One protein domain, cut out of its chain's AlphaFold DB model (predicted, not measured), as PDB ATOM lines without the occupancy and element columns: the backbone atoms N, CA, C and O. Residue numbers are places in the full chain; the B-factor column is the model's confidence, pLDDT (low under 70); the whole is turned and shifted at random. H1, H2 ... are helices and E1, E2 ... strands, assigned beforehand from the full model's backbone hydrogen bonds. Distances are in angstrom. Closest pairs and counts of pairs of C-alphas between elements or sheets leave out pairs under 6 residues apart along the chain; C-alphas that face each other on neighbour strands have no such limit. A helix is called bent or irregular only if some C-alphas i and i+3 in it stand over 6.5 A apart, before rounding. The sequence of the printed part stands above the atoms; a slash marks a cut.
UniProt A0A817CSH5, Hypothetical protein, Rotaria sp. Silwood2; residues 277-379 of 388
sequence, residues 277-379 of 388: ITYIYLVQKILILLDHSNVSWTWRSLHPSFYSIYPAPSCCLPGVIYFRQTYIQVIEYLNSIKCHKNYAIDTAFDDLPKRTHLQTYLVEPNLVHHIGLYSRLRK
ATOM      1  N   ILE A 277     115.737 257.898 320.869       77.50
ATOM      2  CA  ILE A 277     115.004 258.677 319.853       77.50
ATOM      3  C   ILE A 277     115.941 259.579 319.039       77.50
ATOM      4  O   ILE A 277     115.785 259.687 317.822       77.50
ATOM      5  N   THR A 278     116.937 260.197 319.677       76.69
ATOM      6  CA  THR A 278     117.902 261.071 319.000       76.69
ATOM      7  C   THR A 278     118.747 260.271 318.017       76.69
ATOM      8  O   THR A 278     118.960 260.725 316.896       76.69
ATOM      9  N   TYR A 279     119.149 259.049 318.387       81.44
ATOM     10  CA  TYR A 279     119.879 258.139 317.500       81.44
ATOM     11  C   TYR A 279     119.038 257.728 316.283       81.44
ATOM     12  O   TYR A 279     119.511 257.819 315.152       81.44
ATOM     13  N   ILE A 280     117.767 257.361 316.493       80.44
ATOM     14  CA  ILE A 280     116.835 257.015 315.405       80.44
ATOM     15  C   ILE A 280     116.668 258.194 314.434       80.44
ATOM     16  O   ILE A 280     116.756 258.012 313.220       80.44
ATOM     17  N   TYR A 281     116.490 259.411 314.955       79.69
ATOM     18  CA  TYR A 281     116.343 260.614 314.133       79.69
ATOM     19  C   TYR A 281     117.615 260.942 313.330       79.69
ATOM     20  O   TYR A 281     117.538 261.298 312.152       79.69
ATOM     21  N   LEU A 282     118.796 260.785 313.937       82.06
ATOM     22  CA  LEU A 282     120.086 261.015 313.280       82.06
ATOM     23  C   LEU A 282     120.337 260.000 312.160       82.06
ATOM     24  O   LEU A 282     120.701 260.392 311.052       82.06
ATOM     25  N   VAL A 283     120.066 258.716 312.414       81.44
ATOM     26  CA  VAL A 283     120.146 257.654 311.400       81.44
ATOM     27  C   VAL A 283     119.176 257.937 310.254       81.44
ATOM     28  O   VAL A 283     119.577 257.878 309.096       81.44
ATOM     29  N   GLN A 284     117.936 258.339 310.546       74.94
ATOM     30  CA  GLN A 284     116.963 258.712 309.517       74.94
ATOM     31  C   GLN A 284     117.473 259.864 308.636       74.94
ATOM     32  O   GLN A 284     117.360 259.801 307.412       74.94
ATOM     33  N   LYS A 285     118.066 260.907 309.229       75.75
ATOM     34  CA  LYS A 285     118.625 262.042 308.476       75.75
ATOM     35  C   LYS A 285     119.841 261.656 307.643       75.75
ATOM     36  O   LYS A 285     119.925 262.087 306.498       75.75
ATOM     37  N   ILE A 286     120.733 260.821 308.173       80.38
ATOM     38  CA  ILE A 286     121.874 260.287 307.420       80.38
ATOM     39  C   ILE A 286     121.383 259.452 306.231       80.38
ATOM     40  O   ILE A 286     121.870 259.634 305.123       80.38
ATOM     41  N   LEU A 287     120.373 258.600 306.419       72.88
ATOM     42  CA  LEU A 287     119.800 257.788 305.341       72.88
ATOM     43  C   LEU A 287     119.120 258.630 304.253       72.88
ATOM     44  O   LEU A 287     119.219 258.289 303.078       72.88
ATOM     45  N   ILE A 288     118.470 259.737 304.628       71.38
ATOM     46  CA  ILE A 288     117.924 260.711 303.670       71.38
ATOM     47  C   ILE A 288     119.057 261.423 302.910       71.38
ATOM     48  O   ILE A 288     118.946 261.613 301.704       71.38
ATOM     49  N   LEU A 289     120.143 261.805 303.593       72.25
ATOM     50  CA  LEU A 289     121.292 262.493 302.985       72.25
ATOM     51  C   LEU A 289     122.113 261.599 302.050       72.25
ATOM     52  O   LEU A 289     122.701 262.100 301.099       72.25
ATOM     53  N   LEU A 290     122.160 260.292 302.309       75.06
ATOM     54  CA  LEU A 290     122.895 259.327 301.488       75.06
ATOM     55  C   LEU A 290     122.181 258.969 300.173       75.06
ATOM     56  O   LEU A 290     122.647 258.076 299.471       75.06
ATOM     57  N   ASP A 291     121.064 259.635 299.850       57.94
ATOM     58  CA  ASP A 291     120.292 259.515 298.600       57.94
ATOM     59  C   ASP A 291     119.967 258.068 298.182       57.94
ATOM     60  O   ASP A 291     119.661 257.752 297.030       57.94
ATOM     61  N   HIS A 292     119.991 257.146 299.148       58.03
ATOM     62  CA  HIS A 292     119.529 255.787 298.953       58.03
ATOM     63  C   HIS A 292     118.002 255.807 298.992       58.03
ATOM     64  O   HIS A 292     117.364 255.474 299.995       58.03
ATOM     65  N   SER A 293     117.420 256.188 297.857       58.16
ATOM     66  CA  SER A 293     115.983 256.157 297.563       58.16
ATOM     67  C   SER A 293     115.308 254.857 298.025       58.16
ATOM     68  O   SER A 293     114.192 254.886 298.545       58.16
ATOM     69  N   ASN A 294     116.028 253.734 297.948       57.53
ATOM     70  CA  ASN A 294     115.562 252.420 298.390       57.53
ATOM     71  C   ASN A 294     115.418 252.291 299.915       57.53
ATOM     72  O   ASN A 294     114.482 251.651 300.383       57.53
ATOM     73  N   VAL A 295     116.310 252.894 300.708       59.47
ATOM     74  CA  VAL A 295     116.244 252.785 302.176       59.47
ATOM     75  C   VAL A 295     115.143 253.689 302.724       59.47
ATOM     76  O   VAL A 295     114.386 253.276 303.600       59.47
ATOM     77  N   SER A 296     114.985 254.886 302.153       64.00
ATOM     78  CA  SER A 296     113.869 255.790 302.464       64.00
ATOM     79  C   SER A 296     112.505 255.099 302.307       64.00
ATOM     80  O   SER A 296     111.627 255.245 303.158       64.00
ATOM     81  N   TRP A 297     112.347 254.268 301.271       65.31
ATOM     82  CA  TRP A 297     111.116 253.518 301.005       65.31
ATOM     83  C   TRP A 297     110.742 252.532 302.119       65.31
ATOM     84  O   TRP A 297     109.598 252.529 302.584       65.31
ATOM     85  N   THR A 298     111.700 251.725 302.581       70.06
ATOM     86  CA  THR A 298     111.451 250.696 303.602       70.06
ATOM     87  C   THR A 298     111.027 251.315 304.931       70.06
ATOM     88  O   THR A 298     110.065 250.855 305.542       70.06
ATOM     89  N   TRP A 299     111.675 252.405 305.354       72.62
ATOM     90  CA  TRP A 299     111.334 253.086 306.609       72.62
ATOM     91  C   TRP A 299     109.976 253.771 306.556       72.62
ATOM     92  O   TRP A 299     109.190 253.654 307.497       72.62
ATOM     93  N   ARG A 300     109.670 254.458 305.449       74.50
ATOM     94  CA  ARG A 300     108.368 255.113 305.307       74.50
ATOM     95  C   ARG A 300     107.220 254.107 305.284       74.50
ATOM     96  O   ARG A 300     106.123 254.465 305.677       74.50
ATOM     97  N   SER A 301     107.475 252.855 304.903       78.62
ATOM     98  CA  SER A 301     106.468 251.785 304.879       78.62
ATOM     99  C   SER A 301     106.118 251.217 306.264       78.62
ATOM    100  O   SER A 301     105.128 250.502 306.375       78.62
ATOM    101  N   LEU A 302     106.883 251.530 307.321       82.00
ATOM    102  CA  LEU A 302     106.676 250.956 308.662       82.00
ATOM    103  C   LEU A 302     105.432 251.493 309.386       82.00
ATOM    104  O   LEU A 302     104.830 250.769 310.174       82.00
ATOM    105  N   HIS A 303     105.060 252.757 309.166       85.88
ATOM    106  CA  HIS A 303     103.906 253.376 309.822       85.88
ATOM    107  C   HIS A 303     103.324 254.514 308.966       85.88
ATOM    108  O   HIS A 303     104.105 255.307 308.434       85.88
ATOM    109  N   PRO A 304     101.987 254.686 308.887       84.50
ATOM    110  CA  PRO A 304     101.359 255.745 308.087       84.50
ATOM    111  C   PRO A 304     101.811 257.170 308.433       84.50
ATOM    112  O   PRO A 304     101.837 258.041 307.572       84.50
ATOM    113  N   SER A 305     102.222 257.422 309.680       84.94
ATOM    114  CA  SER A 305     102.767 258.730 310.092       84.94
ATOM    115  C   SER A 305     104.086 259.099 309.410       84.94
ATOM    116  O   SER A 305     104.494 260.254 309.478       84.94
ATOM    117  N   PHE A 306     104.766 258.143 308.772       83.88
ATOM    118  CA  PHE A 306     105.973 258.398 307.983       83.88
ATOM    119  C   PHE A 306     105.676 258.644 306.504       83.88
ATOM    120  O   PHE A 306     106.607 258.867 305.722       83.88
ATOM    121  N   TYR A 307     104.403 258.618 306.107       88.31
ATOM    122  CA  TYR A 307     104.027 258.891 304.734       88.31
ATOM    123  C   TYR A 307     104.197 260.377 304.432       88.31
ATOM    124  O   TYR A 307     103.860 261.252 305.229       88.31
ATOM    125  N   SER A 308     104.748 260.662 303.262       86.75
ATOM    126  CA  SER A 308     104.922 262.017 302.753       86.75
ATOM    127  C   SER A 308     103.869 262.287 301.691       86.75
ATOM    128  O   SER A 308     103.649 261.455 300.818       86.75
ATOM    129  N   ILE A 309     103.229 263.450 301.760       89.75
ATOM    130  CA  ILE A 309     102.248 263.896 300.770       89.75
ATOM    131  C   ILE A 309     102.846 265.088 300.033       89.75
ATOM    132  O   ILE A 309     103.272 266.057 300.664       89.75
ATOM    133  N   TYR A 310     102.880 265.030 298.709       89.00
ATOM    134  CA  TYR A 310     103.387 266.115 297.870       89.00
ATOM    135  C   TYR A 310     102.519 266.291 296.620       89.00
ATOM    136  O   TYR A 310     101.751 265.389 296.287       89.00
ATOM    137  N   PRO A 311     102.583 267.448 295.936       90.44
ATOM    138  CA  PRO A 311     101.839 267.662 294.698       90.44
ATOM    139  C   PRO A 311     102.145 266.565 293.675       90.44
ATOM    140  O   PRO A 311     103.310 266.296 293.381       90.44
ATOM    141  N   ALA A 312     101.102 265.922 293.149       89.00
ATOM    142  CA  ALA A 312     101.280 264.810 292.224       89.00
ATOM    143  C   ALA A 312     101.904 265.290 290.901       89.00
ATOM    144  O   ALA A 312     101.391 266.242 290.306       89.00
ATOM    145  N   PRO A 313     102.964 264.630 290.405       83.25
ATOM    146  CA  PRO A 313     103.445 264.849 289.051       83.25
ATOM    147  C   PRO A 313     102.480 264.227 288.032       83.25
ATOM    148  O   PRO A 313     101.757 263.277 288.334       83.25
ATOM    149  N   SER A 314     102.533 264.710 286.792       79.75
ATOM    150  CA  SER A 314     101.676 264.267 285.682       79.75
ATOM    151  C   SER A 314     101.806 262.786 285.294       79.75
ATOM    152  O   SER A 314     100.979 262.247 284.566       79.75
ATOM    153  N   CYS A 315     102.855 262.101 285.750       71.88
ATOM    154  CA  CYS A 315     103.248 260.785 285.248       71.88
ATOM    155  C   CYS A 315     102.875 259.586 286.146       71.88
ATOM    156  O   CYS A 315     103.176 258.453 285.772       71.88
ATOM    157  N   CYS A 316     102.220 259.790 287.298       69.25
ATOM    158  CA  CYS A 316     102.072 258.754 288.339       69.25
ATOM    159  C   CYS A 316     100.617 258.472 288.764       69.25
ATOM    160  O   CYS A 316     100.330 258.358 289.955       69.25
ATOM    161  N   LEU A 317      99.699 258.328 287.804       74.56
ATOM    162  CA  LEU A 317      98.253 258.226 288.055       74.56
ATOM    163  C   LEU A 317      97.787 257.235 289.133       74.56
ATOM    164  O   LEU A 317      96.946 257.629 289.939       74.56
ATOM    165  N   PRO A 318      98.281 255.982 289.194       68.25
ATOM    166  CA  PRO A 318      97.745 255.005 290.141       68.25
ATOM    167  C   PRO A 318      97.967 255.391 291.606       68.25
ATOM    168  O   PRO A 318      97.283 254.864 292.471       68.25
ATOM    169  N   GLY A 319      98.916 256.292 291.888       78.25
ATOM    170  CA  GLY A 319      99.197 256.789 293.236       78.25
ATOM    171  C   GLY A 319      98.580 258.155 293.544       78.25
ATOM    172  O   GLY A 319      98.797 258.677 294.638       78.25
ATOM    173  N   VAL A 320      97.852 258.768 292.602       88.62
ATOM    174  CA  VAL A 320      97.267 260.095 292.816       88.62
ATOM    175  C   VAL A 320      96.039 259.982 293.709       88.62
ATOM    176  O   VAL A 320      95.079 259.282 293.392       88.62
ATOM    177  N   ILE A 321      96.063 260.712 294.818       90.31
ATOM    178  CA  ILE A 321      94.942 260.830 295.741       90.31
ATOM    179  C   ILE A 321      94.135 262.097 295.446       90.31
ATOM    180  O   ILE A 321      94.678 263.176 295.189       90.31
ATOM    181  N   TYR A 322      92.815 261.947 295.526       89.12
ATOM    182  CA  TYR A 322      91.839 263.027 295.431       89.12
ATOM    183  C   TYR A 322      91.111 263.152 296.765       89.12
ATOM    184  O   TYR A 322      90.842 262.149 297.435       89.12
ATOM    185  N   PHE A 323      90.762 264.373 297.161       90.50
ATOM    186  CA  PHE A 323      89.961 264.562 298.362       90.50
ATOM    187  C   PHE A 323      88.557 264.000 298.168       90.50
ATOM    188  O   PHE A 323      87.959 264.100 297.097       90.50
ATOM    189  N   ARG A 324      87.970 263.481 299.251       90.75
ATOM    190  CA  ARG A 324      86.582 263.003 299.232       90.75
ATOM    191  C   ARG A 324      85.617 264.079 298.734       90.75
ATOM    192  O   ARG A 324      84.682 263.758 298.028       90.75
ATOM    193  N   GLN A 325      85.847 265.349 299.058       91.88
ATOM    194  CA  GLN A 325      84.977 266.453 298.630       91.88
ATOM    195  C   GLN A 325      85.003 266.687 297.114       91.88
ATOM    196  O   GLN A 325      84.033 267.183 296.554       91.88
ATOM    197  N   THR A 326      86.092 266.312 296.439       91.19
ATOM    198  CA  THR A 326      86.288 266.563 295.008       91.19
ATOM    199  C   THR A 326      85.889 265.365 294.149       91.19
ATOM    200  O   THR A 326      85.916 265.466 292.929       91.19
ATOM    201  N   TYR A 327      85.493 264.234 294.753       90.81
ATOM    202  CA  TYR A 327      85.232 262.985 294.026       90.81
ATOM    203  C   TYR A 327      84.123 263.124 292.971       90.81
ATOM    204  O   TYR A 327      84.257 262.577 291.881       90.81
ATOM    205  N   ILE A 328      83.064 263.890 293.269       94.19
ATOM    206  CA  ILE A 328      81.953 264.129 292.334       94.19
ATOM    207  C   ILE A 328      82.472 264.832 291.079       94.19
ATOM    208  O   ILE A 328      82.196 264.378 289.976       94.19
ATOM    209  N   GLN A 329      83.309 265.861 291.242       94.12
ATOM    210  CA  GLN A 329      83.898 266.600 290.119       94.12
ATOM    211  C   GLN A 329      84.797 265.705 289.263       94.12
ATOM    212  O   GLN A 329      84.787 265.810 288.039       94.12
ATOM    213  N   VAL A 330      85.551 264.794 289.892       93.00
ATOM    214  CA  VAL A 330      86.353 263.799 289.167       93.00
ATOM    215  C   VAL A 330      85.454 262.894 288.326       93.00
ATOM    216  O   VAL A 330      85.725 262.699 287.145       93.00
ATOM    217  N   ILE A 331      84.368 262.369 288.901       93.75
ATOM    218  CA  ILE A 331      83.428 261.492 288.188       93.75
ATOM    219  C   ILE A 331      82.734 262.237 287.045       93.75
ATOM    220  O   ILE A 331      82.692 261.729 285.927       93.75
ATOM    221  N   GLU A 332      82.212 263.436 287.298       95.44
ATOM    222  CA  GLU A 332      81.554 264.266 286.285       95.44
ATOM    223  C   GLU A 332      82.497 264.574 285.121       95.44
ATOM    224  O   GLU A 332      82.129 264.409 283.957       95.44
ATOM    225  N   TYR A 333      83.742 264.941 285.429       94.75
ATOM    226  CA  TYR A 333      84.765 265.185 284.426       94.75
ATOM    227  C   TYR A 333      85.054 263.936 283.589       94.75
ATOM    228  O   TYR A 333      85.015 264.003 282.360       94.75
ATOM    229  N   LEU A 334      85.291 262.786 284.225       93.00
ATOM    230  CA  LEU A 334      85.581 261.543 283.508       93.00
ATOM    231  C   LEU A 334      84.393 261.082 282.654       93.00
ATOM    232  O   LEU A 334      84.600 260.634 281.529       93.00
ATOM    233  N   ASN A 335      83.159 261.258 283.135       95.88
ATOM    234  CA  ASN A 335      81.942 260.952 282.380       95.88
ATOM    235  C   ASN A 335      81.729 261.897 281.189       95.88
ATOM    236  O   ASN A 335      81.132 261.507 280.185       95.88
ATOM    237  N   SER A 336      82.216 263.138 281.279       96.12
ATOM    238  CA  SER A 336      82.119 264.119 280.192       96.12
ATOM    239  C   SER A 336      83.086 263.844 279.032       96.12
ATOM    240  O   SER A 336      82.915 264.377 277.932       96.12
ATOM    241  N   ILE A 337      84.100 263.004 279.252       95.50
ATOM    242  CA  ILE A 337      85.179 262.755 278.300       95.50
ATOM    243  C   ILE A 337      84.928 261.478 277.508       95.50
ATOM    244  O   ILE A 337      84.589 260.428 278.044       95.50
ATOM    245  N   LYS A 338      85.193 261.548 276.201       95.94
ATOM    246  CA  LYS A 338      85.281 260.367 275.338       95.94
ATOM    247  C   LYS A 338      86.742 260.069 275.026       95.94
ATOM    248  O   LYS A 338      87.399 260.845 274.333       95.94
ATOM    249  N   CYS A 339      87.234 258.933 275.515       93.12
ATOM    250  CA  CYS A 339      88.564 258.438 275.174       93.12
ATOM    251  C   CYS A 339      88.671 258.181 273.663       93.12
ATOM    252  O   CYS A 339      87.747 257.662 273.036       93.12
ATOM    253  N   HIS A 340      89.820 258.511 273.078       94.56
ATOM    254  CA  HIS A 340      90.118 258.238 271.672       94.56
ATOM    255  C   HIS A 340      91.590 257.852 271.498       94.56
ATOM    256  O   HIS A 340      92.371 257.884 272.443       94.56
ATOM    257  N   LYS A 341      91.996 257.493 270.272       91.50
ATOM    258  CA  LYS A 341      93.315 256.895 269.969       91.50
ATOM    259  C   LYS A 341      94.537 257.659 270.522       91.50
ATOM    260  O   LYS A 341      95.562 257.039 270.768       91.50
ATOM    261  N   ASN A 342      94.415 258.969 270.743       92.44
ATOM    262  CA  ASN A 342      95.487 259.844 271.238       92.44
ATOM    263  C   ASN A 342      95.133 260.517 272.578       92.44
ATOM    264  O   ASN A 342      95.775 261.486 272.964       92.44
ATOM    265  N   TYR A 343      94.082 260.045 273.247       92.69
ATOM    266  CA  TYR A 343      93.606 260.568 274.522       92.69
ATOM    267  C   TYR A 343      93.080 259.403 275.351       92.69
ATOM    268  O   TYR A 343      91.896 259.054 275.315       92.69
ATOM    269  N   ALA A 344      94.023 258.730 276.005       90.94
ATOM    270  CA  ALA A 344      93.717 257.640 276.910       90.94
ATOM    271  C   ALA A 344      93.152 258.196 278.223       90.94
ATOM    272  O   ALA A 344      93.309 259.378 278.534       90.94
ATOM    273  N   ILE A 345      92.544 257.319 279.019       89.19
ATOM    274  CA  ILE A 345      92.044 257.676 280.350       89.19
ATOM    275  C   ILE A 345      93.145 258.283 281.229       89.19
ATOM    276  O   ILE A 345      92.890 259.234 281.962       89.19
ATOM    277  N   ASP A 346      94.386 257.816 281.070       88.50
ATOM    278  CA  ASP A 346      95.517 258.352 281.822       88.50
ATOM    279  C   ASP A 346      95.793 259.823 281.473       88.50
ATOM    280  O   ASP A 346      96.059 260.654 282.337       88.50
ATOM    281  N   THR A 347      95.651 260.173 280.193       91.00
ATOM    282  CA  THR A 347      95.755 261.560 279.726       91.00
ATOM    283  C   THR A 347      94.595 262.407 280.246       91.00
ATOM    284  O   THR A 347      94.797 263.562 280.609       91.00
ATOM    285  N   ALA A 348      93.388 261.836 280.332       92.75
ATOM    286  CA  ALA A 348      92.229 262.536 280.878       92.75
ATOM    287  C   ALA A 348      92.454 262.940 282.341       92.75
ATOM    288  O   ALA A 348      92.231 264.095 282.699       92.75
ATOM    289  N   PHE A 349      92.943 262.022 283.168       91.38
ATOM    290  CA  PHE A 349      93.290 262.281 284.567       91.38
ATOM    291  C   PHE A 349      94.465 263.259 284.734       91.38
ATOM    292  O   PHE A 349      94.430 264.060 285.661       91.38
ATOM    293  N   ASP A 350      95.472 263.253 283.854       90.56
ATOM    294  CA  ASP A 350      96.533 264.280 283.881       90.56
ATOM    295  C   ASP A 350      96.011 265.685 283.503       90.56
ATOM    296  O   ASP A 350      96.513 266.720 283.947       90.56
ATOM    297  N   ASP A 351      94.970 265.749 282.677       93.00
ATOM    298  CA  ASP A 351      94.309 267.003 282.311       93.00
ATOM    299  C   ASP A 351      93.293 267.486 283.353       93.00
ATOM    300  O   ASP A 351      92.994 268.683 283.397       93.00
ATOM    301  N   LEU A 352      92.773 266.590 284.195       92.31
ATOM    302  CA  LEU A 352      91.751 266.901 285.195       92.31
ATOM    303  C   LEU A 352      92.175 268.083 286.090       92.31
ATOM    304  O   LEU A 352      91.431 269.067 286.106       92.31
ATOM    305  N   PRO A 353      93.349 268.085 286.761       91.56
ATOM    306  CA  PRO A 353      93.809 269.220 287.571       91.56
ATOM    307  C   PRO A 353      93.869 270.533 286.791       91.56
ATOM    308  O   PRO A 353      93.510 271.592 287.304       91.56
ATOM    309  N   LYS A 354      94.285 270.464 285.521       91.56
ATOM    310  CA  LYS A 354      94.463 271.634 284.650       91.56
ATOM    311  C   LYS A 354      93.123 272.255 284.257       91.56
ATOM    312  O   LYS A 354      93.037 273.470 284.114       91.56
ATOM    313  N   ARG A 355      92.086 271.430 284.079       91.50
ATOM    314  CA  ARG A 355      90.753 271.859 283.620       91.50
ATOM    315  C   ARG A 355      89.791 272.199 284.750       91.50
ATOM    316  O   ARG A 355      88.902 273.017 284.555       91.50
ATOM    317  N   THR A 356      89.953 271.564 285.905       90.12
ATOM    318  CA  THR A 356      89.057 271.729 287.064       90.12
ATOM    319  C   THR A 356      89.678 272.560 288.185       90.12
ATOM    320  O   THR A 356      89.019 272.822 289.184       90.12
ATOM    321  N   HIS A 357      90.941 272.979 288.035       89.81
ATOM    322  CA  HIS A 357      91.737 273.622 289.087       89.81
ATOM    323  C   HIS A 357      91.835 272.789 290.378       89.81
ATOM    324  O   HIS A 357      92.094 273.325 291.457       89.81
ATOM    325  N   LEU A 358      91.642 271.469 290.275       91.06
ATOM    326  CA  LEU A 358      91.788 270.548 291.392       91.06
ATOM    327  C   LEU A 358      93.259 270.353 291.742       91.06
ATOM    328  O   LEU A 358      94.105 270.172 290.870       91.06
ATOM    329  N   GLN A 359      93.551 270.332 293.039       90.31
ATOM    330  CA  GLN A 359      94.880 270.003 293.523       90.31
ATOM    331  C   GLN A 359      94.994 268.500 293.766       90.31
ATOM    332  O   GLN A 359      94.225 267.916 294.531       90.31
ATOM    333  N   THR A 360      95.965 267.882 293.105       90.56
ATOM    334  CA  THR A 360      96.266 266.456 293.215       90.56
ATOM    335  C   THR A 360      97.506 266.224 294.046       90.56
ATOM    336  O   THR A 360      98.484 266.970 293.948       90.56
ATOM    337  N   TYR A 361      97.492 265.150 294.828       91.75
ATOM    338  CA  TYR A 361      98.621 264.780 295.668       91.75
ATOM    339  C   TYR A 361      99.040 263.342 295.410       91.75
ATOM    340  O   TYR A 361      98.236 262.511 294.999       91.75
ATOM    341  N   LEU A 362     100.312 263.065 295.643       90.06
ATOM    342  CA  LEU A 362     100.899 261.739 295.629       90.06
ATOM    343  C   LEU A 362     101.375 261.427 297.047       90.06
ATOM    344  O   LEU A 362     101.923 262.294 297.735       90.06
ATOM    345  N   VAL A 363     101.123 260.197 297.483       88.19
ATOM    346  CA  VAL A 363     101.584 259.684 298.773       88.19
ATOM    347  C   VAL A 363     102.828 258.833 298.545       88.19
ATOM    348  O   VAL A 363     102.826 257.941 297.700       88.19
ATOM    349  N   GLU A 364     103.885 259.104 299.308       85.25
ATOM    350  CA  GLU A 364     105.086 258.276 299.396       85.25
ATOM    351  C   GLU A 364     105.184 257.598 300.768       85.25
ATOM    352  O   GLU A 364     105.109 258.297 301.779       85.25
ATOM    353  N   PRO A 365     105.424 256.280 300.838       83.38
ATOM    354  CA  PRO A 365     105.602 255.367 299.713       83.38
ATOM    355  C   PRO A 365     104.277 255.187 298.958       83.38
ATOM    356  O   PRO A 365     103.204 255.400 299.523       83.38
ATOM    357  N   ASN A 366     104.350 254.842 297.670       76.00
ATOM    358  CA  ASN A 366     103.138 254.648 296.877       76.00
ATOM    359  C   ASN A 366     102.337 253.487 297.477       76.00
ATOM    360  O   ASN A 366     102.809 252.349 297.507       76.00
ATOM    361  N   LEU A 367     101.134 253.791 297.961       76.69
ATOM    362  CA  LEU A 367     100.241 252.812 298.590       76.69
ATOM    363  C   LEU A 367      99.699 251.811 297.575       76.69
ATOM    364  O   LEU A 367      99.306 250.701 297.929       76.69
ATOM    365  N   VAL A 368      99.703 252.198 296.303       75.25
ATOM    366  CA  VAL A 368      99.308 251.338 295.206       75.25
ATOM    367  C   VAL A 368     100.561 250.679 294.655       75.25
ATOM    368  O   VAL A 368     101.410 251.317 294.029       75.25
ATOM    369  N   HIS A 369     100.671 249.369 294.871       65.94
ATOM    370  CA  HIS A 369     101.649 248.559 294.160       65.94
ATOM    371  C   HIS A 369     101.339 248.650 292.665       65.94
ATOM    372  O   HIS A 369     100.320 248.164 292.177       65.94
ATOM    373  N   HIS A 370     102.199 249.365 291.948       61.94
ATOM    374  CA  HIS A 370     102.011 249.686 290.545       61.94
ATOM    375  C   HIS A 370     101.784 248.411 289.710       61.94
ATOM    376  O   HIS A 370     102.609 247.497 289.714       61.94
ATOM    377  N   ILE A 371     100.745 248.408 288.866       52.59
ATOM    378  CA  ILE A 371     100.500 247.406 287.801       52.59
ATOM    379  C   ILE A 371     101.569 247.530 286.681       52.59
ATOM    380  O   ILE A 371     101.424 247.036 285.565       52.59
ATOM    381  N   GLY A 372     102.696 248.202 286.930       48.59
ATOM    382  CA  GLY A 372     103.812 248.288 285.991       48.59
ATOM    383  C   GLY A 372     104.454 246.951 285.704       48.59
ATOM    384  O   GLY A 372     104.974 246.782 284.606       48.59
ATOM    385  N   LEU A 373     104.379 245.994 286.634       47.16
ATOM    386  CA  LEU A 373     104.783 244.622 286.345       47.16
ATOM    387  C   LEU A 373     103.920 244.063 285.206       47.16
ATOM    388  O   LEU A 373     104.441 243.692 284.163       47.16
ATOM    389  N   TYR A 374     102.596 244.147 285.333       46.19
ATOM    390  CA  TYR A 374     101.651 243.697 284.305       46.19
ATOM    391  C   TYR A 374     101.746 244.491 282.993       46.19
ATOM    392  O   TYR A 374     101.614 243.926 281.909       46.19
ATOM    393  N   SER A 375     102.016 245.796 283.060       43.41
ATOM    394  CA  SER A 375     102.158 246.644 281.867       43.41
ATOM    395  C   SER A 375     103.482 246.400 281.129       43.41
ATOM    396  O   SER A 375     103.516 246.488 279.902       43.41
ATOM    397  N   ARG A 376     104.556 246.016 281.840       44.03
ATOM    398  CA  ARG A 376     105.802 245.506 281.239       44.03
ATOM    399  C   ARG A 376     105.628 244.081 280.695       44.03
ATOM    400  O   ARG A 376     106.125 243.794 279.609       44.03
ATOM    401  N   LEU A 377     104.856 243.233 281.379       47.19
ATOM    402  CA  LEU A 377     104.523 241.868 280.946       47.19
ATOM    403  C   LEU A 377     103.602 241.823 279.714       47.19
ATOM    404  O   LEU A 377     103.615 240.845 278.980       47.19
ATOM    405  N   ARG A 378     102.863 242.888 279.370       49.47
ATOM    406  CA  ARG A 378     102.140 242.912 278.078       49.47
ATOM    407  C   ARG A 378     103.062 242.822 276.858       49.47
ATOM    408  O   ARG A 378     102.589 242.456 275.789       49.47
ATOM    409  N   LYS A 379     104.356 243.147 276.997       49.69
ATOM    410  CA  LYS A 379     105.357 242.959 275.930       49.69
ATOM    411  C   LYS A 379     106.110 241.629 276.021       49.69
ATOM    412  O   LYS A 379     106.718 241.227 275.036       49.69
TER     413      LYS A 379
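Overview. This is residues 277 to 379 of the 388 residues of the protein "Hypothetical protein" of Rotaria sp. Silwood2 (UniProt A0A817CSH5). A small ribbon of two antiparallel strands, E1 and E2, lies in the middle of a loose, flat model, with helices H1 and H2 towards one end of its longest axis and the steeply tilted pair H3 and H4 at the other. Residues 277 to 283 of H1 stick out at the first end, and residues 373 to 379, most of them in H5, stick out as a tail. The printed part has 103 residues, with five named helices and two named strands in the order H1, H2, E1, H3, H4, E2, H5, and its class is mostly helix. The radius of gyration of the C-alphas is 17.3 A, and the spans are 54 by 38 by 19 A.

Along the chain. H1, residues 277 to 289, begins at C-alpha 277 (115.004, 258.677, 319.853) and is 18.4 A long. H2, residues 293 to 300, measures 10.9 A. E1, residues 308 to 311, measures 10.3 A. H3, residues 324 to 336, runs 19.6 A from C-alpha 324 (86.582, 263.003, 299.232); it is irregular, with C-alphas 325 and 328 7.4 A apart. H4, residues 345 to 356, measures 15.9 A and is only just irregular, with C-alphas 350 and 353 6.7 A apart. E2, residues 361 to 364, measures 9.9 A. H5, residues 372 to 377, measures 8.2 A and ends at C-alpha 377 (104.523, 241.868, 280.946).

Arrangement. H1 and H2 only just touch, and only at the corner by their link, with 3 pairs of C-alphas within 8 A; the closest are those of Ile 288 and Ser 296, 6.5 A apart. Their lines stand at a shallow tilt of 29 degrees, opposite ways. The closest C-alphas of H2 and E2 are those of Arg 300 and Glu 364, at 7.5 A. E1 and E2 are antiparallel neighbours at 149 degrees, with N 308 and O 364 at 2.8 A and N 362 and O 310 at 2.8 A, within hydrogen-bond range. Residues 320 to 321 pair, antiparallel, with residues 361 to 362 of E2. H3, with residues 329 to 334 alone, touches H4; the closest C-alphas are those of Leu 334 and Ala 348, 7.2 A apart. Their lines stand at a steep tilt of 64 degrees, opposite ways. H5 touches no helix. Every O i to N i+4 pair is within hydrogen-bond range in H1 and H5, against 3 of 4 in H2, 7 of 9 in H3 and 6 of 8 in H4.

Size, cuts and confidence. The two C-alphas farthest apart are those of Thr 278 and Lys 341, at 55.0 A. The printed part has no cut. The link from E1 to H3, residues 312 to 323, is long. The mean pLDDT of the printed part is 80.3; residues 291 to 297, 316, 318 and 369 to 379 are under 70.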